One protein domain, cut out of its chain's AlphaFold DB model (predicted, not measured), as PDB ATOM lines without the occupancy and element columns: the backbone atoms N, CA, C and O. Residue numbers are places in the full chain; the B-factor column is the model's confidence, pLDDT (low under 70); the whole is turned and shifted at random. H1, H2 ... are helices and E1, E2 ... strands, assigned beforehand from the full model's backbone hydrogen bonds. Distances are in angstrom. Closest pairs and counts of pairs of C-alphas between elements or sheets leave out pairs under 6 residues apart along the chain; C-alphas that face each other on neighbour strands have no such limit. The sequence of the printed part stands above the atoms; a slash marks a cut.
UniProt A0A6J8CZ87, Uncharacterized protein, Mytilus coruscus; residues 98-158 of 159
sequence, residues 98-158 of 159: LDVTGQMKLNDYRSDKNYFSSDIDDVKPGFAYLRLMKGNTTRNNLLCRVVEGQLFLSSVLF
ATOM      1  N   LEU A  98     101.618 111.818  89.101       80.94
ATOM      2  CA  LEU A  98     100.730 110.670  89.221       80.94
ATOM      3  C   LEU A  98      99.485 111.094  89.985       80.94
ATOM      4  O   LEU A  98      99.559 111.678  91.061       80.94
ATOM      5  N   ASP A  99      98.329 110.786  89.420       84.19
ATOM      6  CA  ASP A  99      97.046 111.100  90.023       84.19
ATOM      7  C   ASP A  99      96.237 109.810  90.123       84.19
ATOM      8  O   ASP A  99      95.904 109.183  89.112       84.19
ATOM      9  N   VAL A 100      95.959 109.375  91.348       81.69
ATOM     10  CA  VAL A 100      95.084 108.225  91.584       81.69
ATOM     11  C   VAL A 100      93.673 108.766  91.709       81.69
ATOM     12  O   VAL A 100      93.263 109.258  92.760       81.69
ATOM     13  N   THR A 101      92.929 108.707  90.612       73.25
ATOM     14  CA  THR A 101      91.562 109.213  90.544       73.25
ATOM     15  C   THR A 101      90.595 108.048  90.391       73.25
ATOM     16  O   THR A 101      90.889 107.037  89.759       73.25
ATOM     17  N   GLY A 102      89.428 108.148  91.027       64.12
ATOM     18  CA  GLY A 102      88.380 107.138  90.895       64.12
ATOM     19  C   GLY A 102      87.733 107.172  89.503       64.12
ATOM     20  O   GLY A 102      88.360 106.919  88.479       64.12
ATOM     21  N   GLN A 103      86.443 107.500  89.455       59.38
ATOM     22  CA  GLN A 103      85.687 107.651  88.208       59.38
ATOM     23  C   GLN A 103      85.666 109.122  87.757       59.38
ATOM     24  O   GLN A 103      84.676 109.825  87.955       59.38
ATOM     25  N   MET A 104      86.753 109.617  87.156       61.94
ATOM     26  CA  MET A 104      86.723 110.918  86.469       61.94
ATOM     27  C   MET A 104      86.158 110.784  85.052       61.94
ATOM     28  O   MET A 104      86.416 109.801  84.345       61.94
ATOM     29  N   LYS A 105      85.390 111.789  84.613       62.69
ATOM     30  CA  LYS A 105      84.893 111.858  83.234       62.69
ATOM     31  C   LYS A 105      86.062 112.139  82.290       62.69
ATOM     32  O   LYS A 105      86.993 112.859  82.632       62.69
ATOM     33  N   LEU A 106      85.982 111.608  81.068       60.75
ATOM     34  CA  LEU A 106      87.069 111.651  80.077       60.75
ATOM     35  C   LEU A 106      87.617 113.063  79.773       60.75
ATOM     36  O   LEU A 106      88.769 113.204  79.363       60.75
ATOM     37  N   ASN A 107      86.795 114.093  79.978       64.00
ATOM     38  CA  ASN A 107      87.128 115.485  79.683       64.00
ATOM     39  C   ASN A 107      87.912 116.186  80.804       64.00
ATOM     40  O   ASN A 107      88.467 117.252  80.555       64.00
ATOM     41  N   ASP A 108      88.001 115.590  81.994       69.25
ATOM     42  CA  ASP A 108      88.659 116.212  83.152       69.25
ATOM     43  C   ASP A 108      90.148 115.832  83.257       69.25
ATOM     44  O   ASP A 108      90.894 116.380  84.070       69.25
ATOM     45  N   TYR A 109      90.608 114.901  82.416       68.12
ATOM     46  CA  TYR A 109      91.993 114.446  82.415       68.12
ATOM     47  C   TYR A 109      92.913 115.425  81.689       68.12
ATOM     48  O   TYR A 109      92.858 115.543  80.454       68.12
ATOM     49  N   ARG A 110      93.842 116.031  82.429       72.19
ATOM     50  CA  ARG A 110      94.911 116.855  81.857       72.19
ATOM     51  C   ARG A 110      95.912 115.997  81.076       72.19
ATOM     52  O   ARG A 110      96.057 114.805  81.319       72.19
ATOM     53  N   SER A 111      96.583 116.575  80.086       71.69
ATOM     54  CA  SER A 111      97.539 115.841  79.241       71.69
ATOM     55  C   SER A 111      98.921 115.669  79.873       71.69
ATOM     56  O   SER A 111      99.692 114.836  79.409       71.69
ATOM     57  N   ASP A 112      99.237 116.452  80.902       74.75
ATOM     58  CA  ASP A 112     100.531 116.483  81.587       74.75
ATOM     59  C   ASP A 112     100.644 115.492  82.754       74.75
ATOM     60  O   ASP A 112     101.723 115.342  83.314       74.75
ATOM     61  N   LYS A 113      99.561 114.783  83.094       78.00
ATOM     62  CA  LYS A 113      99.511 113.841  84.217       78.00
ATOM     63  C   LYS A 113      99.221 112.410  83.778       78.00
ATOM     64  O   LYS A 113      98.553 112.173  82.768       78.00
ATOM     65  N   ASN A 114      99.687 111.453  84.578       84.00
ATOM     66  CA  ASN A 114      99.293 110.051  84.469       84.00
ATOM     67  C   ASN A 114      98.205 109.753  85.499       84.00
ATOM     68  O   ASN A 114      98.393 109.971  86.691       84.00
ATOM     69  N   TYR A 115      97.081 109.238  85.024       86.44
ATOM     70  CA  TYR A 115      95.901 108.951  85.820       86.44
ATOM     71  C   TYR A 115      95.729 107.453  85.998       86.44
ATOM     72  O   TYR A 115      95.691 106.706  85.013       86.44
ATOM     73  N   PHE A 116      95.563 107.035  87.248       87.44
ATOM     74  CA  PHE A 116      95.356 105.647  87.629       87.44
ATOM     75  C   PHE A 116      94.026 105.481  88.344       87.44
ATOM     76  O   PHE A 116      93.674 106.290  89.194       87.44
ATOM     77  N   SER A 117      93.321 104.401  88.029       87.44
ATOM     78  CA  SER A 117      92.130 103.969  88.748       87.44
ATOM     79  C   SER A 117      92.503 102.860  89.720       87.44
ATOM     80  O   SER A 117      93.207 101.920  89.346       87.44
ATOM     81  N   SER A 118      92.040 102.983  90.963       85.44
ATOM     82  CA  SER A 118      92.161 101.922  91.958       85.44
ATOM     83  C   SER A 118      91.136 100.838  91.650       85.44
ATOM     84  O   SER A 118      89.940 101.053  91.847       85.44
ATOM     85  N   ASP A 119      91.605  99.688  91.178       73.56
ATOM     86  CA  ASP A 119      90.774  98.501  91.014       73.56
ATOM     87  C   ASP A 119      90.805  97.705  92.326       73.56
ATOM     88  O   ASP A 119      91.881  97.412  92.862       73.56
ATOM     89  N   ILE A 120      89.625  97.452  92.889       66.81
ATOM     90  CA  ILE A 120      89.453  96.817  94.206       66.81
ATOM     91  C   ILE A 120      88.842  95.420  94.106       66.81
ATOM     92  O   ILE A 120      88.809  94.704  95.110       66.81
ATOM     93  N   ASP A 121      88.386  95.024  92.920       68.56
ATOM     94  CA  ASP A 121      87.776  93.718  92.722       68.56
ATOM     95  C   ASP A 121      88.868  92.635  92.842       68.56
ATOM     96  O   ASP A 121      89.929  92.710  92.224       68.56
ATOM     97  N   ASP A 122      88.635  91.653  93.717       71.94
ATOM     98  CA  ASP A 122      89.513  90.501  93.984       71.94
ATOM     99  C   ASP A 122      90.928  90.798  94.532       71.94
ATOM    100  O   ASP A 122      91.837  89.960  94.452       71.94
ATOM    101  N   VAL A 123      91.133  91.950  95.178       80.25
ATOM    102  CA  VAL A 123      92.418  92.280  95.818       80.25
ATOM    103  C   VAL A 123      92.457  91.839  97.286       80.25
ATOM    104  O   VAL A 123      91.500  92.003  98.043       80.25
ATOM    105  N   LYS A 124      93.590  91.271  97.726       86.00
ATOM    106  CA  LYS A 124      93.800  90.918  99.142       86.00
ATOM    107  C   LYS A 124      93.717  92.172 100.029       86.00
ATOM    108  O   LYS A 124      94.249  93.210  99.635       86.00
ATOM    109  N   PRO A 125      93.166  92.078 101.254       85.31
ATOM    110  CA  PRO A 125      93.169  93.193 102.198       85.31
ATOM    111  C   PRO A 125      94.576  93.770 102.402       85.31
ATOM    112  O   PRO A 125      95.532  93.020 102.602       85.31
ATOM    113  N   GLY A 126      94.688  95.100 102.348       84.38
ATOM    114  CA  GLY A 126      95.964  95.820 102.454       84.38
ATOM    115  C   GLY A 126      96.718  96.003 101.132       84.38
ATOM    116  O   GLY A 126      97.786  96.606 101.134       84.38
ATOM    117  N   PHE A 127      96.175  95.524 100.011       86.06
ATOM    118  CA  PHE A 127      96.736  95.722  98.675       86.06
ATOM    119  C   PHE A 127      95.726  96.439  97.772       86.06
ATOM    120  O   PHE A 127      94.520  96.379  98.004       86.06
ATOM    121  N   ALA A 128      96.225  97.104  96.731       87.75
ATOM    122  CA  ALA A 128      95.417  97.736  95.693       87.75
ATOM    123  C   ALA A 128      96.112  97.588  94.336       87.75
ATOM    124  O   ALA A 128      97.344  97.631  94.263       87.75
ATOM    125  N   TYR A 129      95.331  97.446  93.265       88.44
ATOM    126  CA  TYR A 129      95.846  97.559  91.905       88.44
ATOM    127  C   TYR A 129      95.559  98.948  91.353       88.44
ATOM    128  O   TYR A 129      94.453  99.465  91.476       88.44
ATOM    129  N   LEU A 130      96.560  99.544  90.707       89.69
ATOM    130  CA  LEU A 130      96.440 100.855  90.080       89.69
ATOM    131  C   LEU A 130      96.500 100.689  88.564       89.69
ATOM    132  O   LEU A 130      97.580 100.536  87.990       89.69
ATOM    133  N   ARG A 131      95.337 100.697  87.912       89.25
ATOM    134  CA  ARG A 131      95.223 100.589  86.454       89.25
ATOM    135  C   ARG A 131      95.424 101.946  85.802       89.25
ATOM    136  O   ARG A 131      94.727 102.897  86.138       89.25
ATOM    137  N   LEU A 132      96.307 102.031  84.815       88.31
ATOM    138  CA  LEU A 132      96.491 103.234  84.011       88.31
ATOM    139  C   LEU A 132      95.241 103.508  83.162       88.31
ATOM    140  O   LEU A 132      94.862 102.698  82.316       88.31
ATOM    141  N   MET A 133      94.635 104.677  83.353       86.25
ATOM    142  CA  MET A 133      93.464 105.138  82.599       86.25
ATOM    143  C   MET A 133      93.863 106.055  81.442       86.25
ATOM    144  O   MET A 133      93.329 105.949  80.339       86.25
ATOM    145  N   LYS A 134      94.804 106.971  81.692       84.88
ATOM    146  CA  LYS A 134      95.321 107.928  80.707       84.88
ATOM    147  C   LYS A 134      96.692 108.426  81.148       84.88
ATOM    148  O   LYS A 134      96.900 108.654  82.329       84.88
ATOM    149  N   GLY A 135      97.617 108.631  80.217       80.06
ATOM    150  CA  GLY A 135      98.928 109.181  80.551       80.06
ATOM    151  C   GLY A 135      99.913 109.161  79.386       80.06
ATOM    152  O   GLY A 135      99.574 108.752  78.275       80.06
ATOM    153  N   ASN A 136     101.143 109.589  79.654       74.25
ATOM    154  CA  ASN A 136     102.233 109.651  78.685       74.25
ATOM    155  C   ASN A 136     102.860 108.266  78.447       74.25
ATOM    156  O   ASN A 136     103.376 107.625  79.362       74.25
ATOM    157  N   THR A 137     102.878 107.827  77.191       68.88
ATOM    158  CA  THR A 137     103.369 106.507  76.774       68.88
ATOM    159  C   THR A 137     104.822 106.234  77.159       68.88
ATOM    160  O   THR A 137     105.130 105.109  77.547       68.88
ATOM    161  N   THR A 138     105.718 107.223  77.129       76.00
ATOM    162  CA  THR A 138     107.150 106.976  77.384       76.00
ATOM    163  C   THR A 138     107.423 106.593  78.837       76.00
ATOM    164  O   THR A 138     108.124 105.618  79.096       76.00
ATOM    165  N   ARG A 139     106.842 107.326  79.795       73.88
ATOM    166  CA  ARG A 139     107.027 107.060  81.229       73.88
ATOM    167  C   ARG A 139     106.249 105.822  81.677       73.88
ATOM    168  O   ARG A 139     106.759 105.009  82.442       73.88
ATOM    169  N   ASN A 140     105.047 105.633  81.138       78.00
ATOM    170  CA  ASN A 140     104.211 104.483  81.472       78.00
ATOM    171  C   ASN A 140     104.851 103.158  81.044       78.00
ATOM    172  O   ASN A 140     104.756 102.180  81.778       78.00
ATOM    173  N   ASN A 141     105.591 103.134  79.932       78.44
ATOM    174  CA  ASN A 141     106.348 101.949  79.519       78.44
ATOM    175  C   ASN A 141     107.458 101.550  80.509       78.44
ATOM    176  O   ASN A 141     107.866 100.390  80.521       78.44
ATOM    177  N   LEU A 142     107.948 102.492  81.323       83.06
ATOM    178  CA  LEU A 142     108.983 102.239  82.328       83.06
ATOM    179  C   LEU A 142     108.392 101.757  83.657       83.06
ATOM    180  O   LEU A 142     108.967 100.879  84.291       83.06
ATOM    181  N   LEU A 143     107.246 102.310  84.065       87.62
ATOM    182  CA  LEU A 143     106.672 102.091  85.400       87.62
ATOM    183  C   LEU A 143     105.539 101.055  85.434       87.62
ATOM    184  O   LEU A 143     105.198 100.547  86.504       87.62
ATOM    185  N   CYS A 144     104.931 100.739  84.287       90.62
ATOM    186  CA  CYS A 144     103.763  99.863  84.216       90.62
ATOM    187  C   CYS A 144     104.090  98.463  83.676       90.62
ATOM    188  O   CYS A 144     105.053  98.240  82.936       90.62
ATOM    189  N   ARG A 145     103.231  97.500  84.014       91.38
ATOM    190  CA  ARG A 145     103.220  96.142  83.458       91.38
ATOM    191  C   ARG A 145     101.864  95.833  82.846       91.38
ATOM    192  O   ARG A 145     100.837  96.294  83.332       91.38
ATOM    193  N   VAL A 146     101.879  95.043  81.773       89.81
ATOM    194  CA  VAL A 146     100.652  94.548  81.147       89.81
ATOM    195  C   VAL A 146     100.181  93.307  81.898       89.81
ATOM    196  O   VAL A 146     100.926  92.334  82.001       89.81
ATOM    197  N   VAL A 147      98.943  93.339  82.380       87.62
ATOM    198  CA  VAL A 147      98.231  92.205  82.976       87.62
ATOM    199  C   VAL A 147      96.885  92.123  82.264       87.62
ATOM    200  O   VAL A 147      96.159  93.110  82.208       87.62
ATOM    201  N   GLU A 148      96.601  90.988  81.622       86.44
ATOM    202  CA  GLU A 148      95.342  90.759  80.883       86.44
ATOM    203  C   GLU A 148      95.003  91.848  79.839       86.44
ATOM    204  O   GLU A 148      93.851  92.199  79.604       86.44
ATOM    205  N   GLY A 149      96.031  92.405  79.190       85.94
ATOM    206  CA  GLY A 149      95.872  93.445  78.166       85.94
ATOM    207  C   GLY A 149      95.648  94.859  78.714       85.94
ATOM    208  O   GLY A 149      95.540  95.797  77.925       85.94
ATOM    209  N   GLN A 150      95.629  95.039  80.035       87.69
ATOM    210  CA  GLN A 150      95.549  96.339  80.700       87.69
ATOM    211  C   GLN A 150      96.898  96.704  81.335       87.69
ATOM    212  O   GLN A 150      97.664  95.831  81.742       87.69
ATOM    213  N   LEU A 151      97.216  98.000  81.397       90.06
ATOM    214  CA  LEU A 151      98.450  98.499  82.013       90.06
ATOM    215  C   LEU A 151      98.209  98.828  83.486       90.06
ATOM    216  O   LEU A 151      97.324  99.618  83.802       90.06
ATOM    217  N   PHE A 152      99.035  98.275  84.369       90.44
ATOM    218  CA  PHE A 152      98.998  98.525  85.810       90.44
ATOM    219  C   PHE A 152     100.327  99.084  86.305       90.44
ATOM    220  O   PHE A 152     101.387  98.661  85.833       90.44
ATOM    221  N   LEU A 153     100.279 100.002  87.270       90.88
ATOM    222  CA  LEU A 153     101.471 100.512  87.939       90.88
ATOM    223  C   LEU A 153     102.150  99.382  88.717       90.88
ATOM    224  O   LEU A 153     101.509  98.673  89.492       90.88
ATOM    225  N   SER A 154     103.456  99.227  88.524       91.50
ATOM    226  CA  SER A 154     104.247  98.219  89.220       91.50
ATOM    227  C   SER A 154     105.072  98.873  90.316       91.50
ATOM    228  O   SER A 154     106.053  99.551  90.019       91.50
ATOM    229  N   SER A 155     104.754  98.586  91.579       89.00
ATOM    230  CA  SER A 155     105.540  99.061  92.729       89.00
ATOM    231  C   SER A 155     107.016  98.648  92.664       89.00
ATOM    232  O   SER A 155     107.873  99.373  93.141       89.00
ATOM    233  N   VAL A 156     107.342  97.525  92.015       88.31
ATOM    234  CA  VAL A 156     108.731  97.047  91.842       88.31
ATOM    235  C   VAL A 156     109.522  97.864  90.811       88.31
ATOM    236  O   VAL A 156     110.747  97.931  90.880       88.31
ATOM    237  N   LEU A 157     108.830  98.448  89.828       88.12
ATOM    238  CA  LEU A 157     109.453  99.290  88.795       88.12
ATOM    239  C   LEU A 157     109.479 100.760  89.197       88.12
ATOM    240  O   LEU A 157     110.134 101.561  88.538       88.12
ATOM    241  N   PHE A 158     108.741 101.098  90.248       80.12
ATOM    242  CA  PHE A 158     108.707 102.413  90.842       80.12
ATOM    243  C   PHE A 158     109.961 102.587  91.708       80.12
ATOM    244  O   PHE A 158     109.962 102.228  92.884       80.12
TER     245      PHE A 158
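AT A GLANCE: This is residues 98 to 158 of the 159 residues of an uncharacterized protein of Mytilus coruscus (UniProt A0A6J8CZ87). A small twisted sheet of three strands, E1, E2 and E3, is crossed on one side by a two-stranded hairpin, E4 and E5, with E5 packed close on E3, and the short helix H1 joins the end of E3 to the start of E4. Two loops reach out at opposite ends of the longest axis: the long link of residues 101 to 113, and the loop of the hairpin E2 and E3, of which residues 122 to 127 stick out free. The 61 printed residues hold one named helix and five named strands in the order E1, E2, E3, H1, E4, E5. The larger sheet, order E1, E2, E3, is mixed and the smaller, E4 and E5, is antiparallel; the class is mixed, helices and strands, with under half of the residues in named elements. The whole is compact, with a radius of gyration of the C-alphas of 11.6 A and spans of 32 by 24 by 19 A.

IN THESE COORDINATES: E1, residues 98 to 100, starts at C-alpha 98 at (100.730, 110.670, 89.221) and is 6.6 A long. E2, residues 114 to 119, measures 15.8 A, and E3, residues 129 to 134, measures 15.3 A, ending at C-alpha 134 at (95.321, 107.928, 80.707). H1 is residues 137 to 143, 10.2 A. E4, residues 144 to 147, is 9.5 A long, and E5, residues 150 to 153, is 10.2 A long and ends at C-alpha 153 at (101.471, 100.512, 87.939).

HOW THE PARTS SIT: E1 and E2 are parallel at 29 degrees, with N 99 and O 114 2.8 A apart, within hydrogen-bond range. E2, the inner strand, forms a hairpin with E3, antiparallel at 140 degrees; N 117 and O 131 are 2.8 A apart, as are N 131 and O 117. E4 and E5 form the other hairpin, antiparallel at 140 degrees, with N 145 and O 152 at 2.8 A. E3 and E5 have 12 pairs of C-alphas within 8 A, the closest being those of Arg 131 and Phe 152, 4.4 A. E3 and E4 are near each other, with 7 pairs of C-alphas within 10 A. H1 is only just on the sheet of E1, E2 and E3, with 5 pairs of C-alphas within 10 A, and only grazes it, with residues 137 to 140. The closest C-alphas of H1 and E5 are those of Leu 143 and Leu 153, 6.0 A. In H1, 2 of 3 O i to N i+4 pairs are within hydrogen-bond range. E4 is apart from E1 and E2, and E1 is apart from E5.

THE WHOLE: The C-alphas farthest apart are those of Ser 111 and Pro 125, 32.5 A. The printed part, residues 98 to 158, has no cut. The link from E1 to E2, 13 residues, is long; E2 to E3 is short, and the other three links are tight. The mean pLDDT of the printed part is 80.4, and residues 102 to 109, 120 to 121 and 137 are under 70.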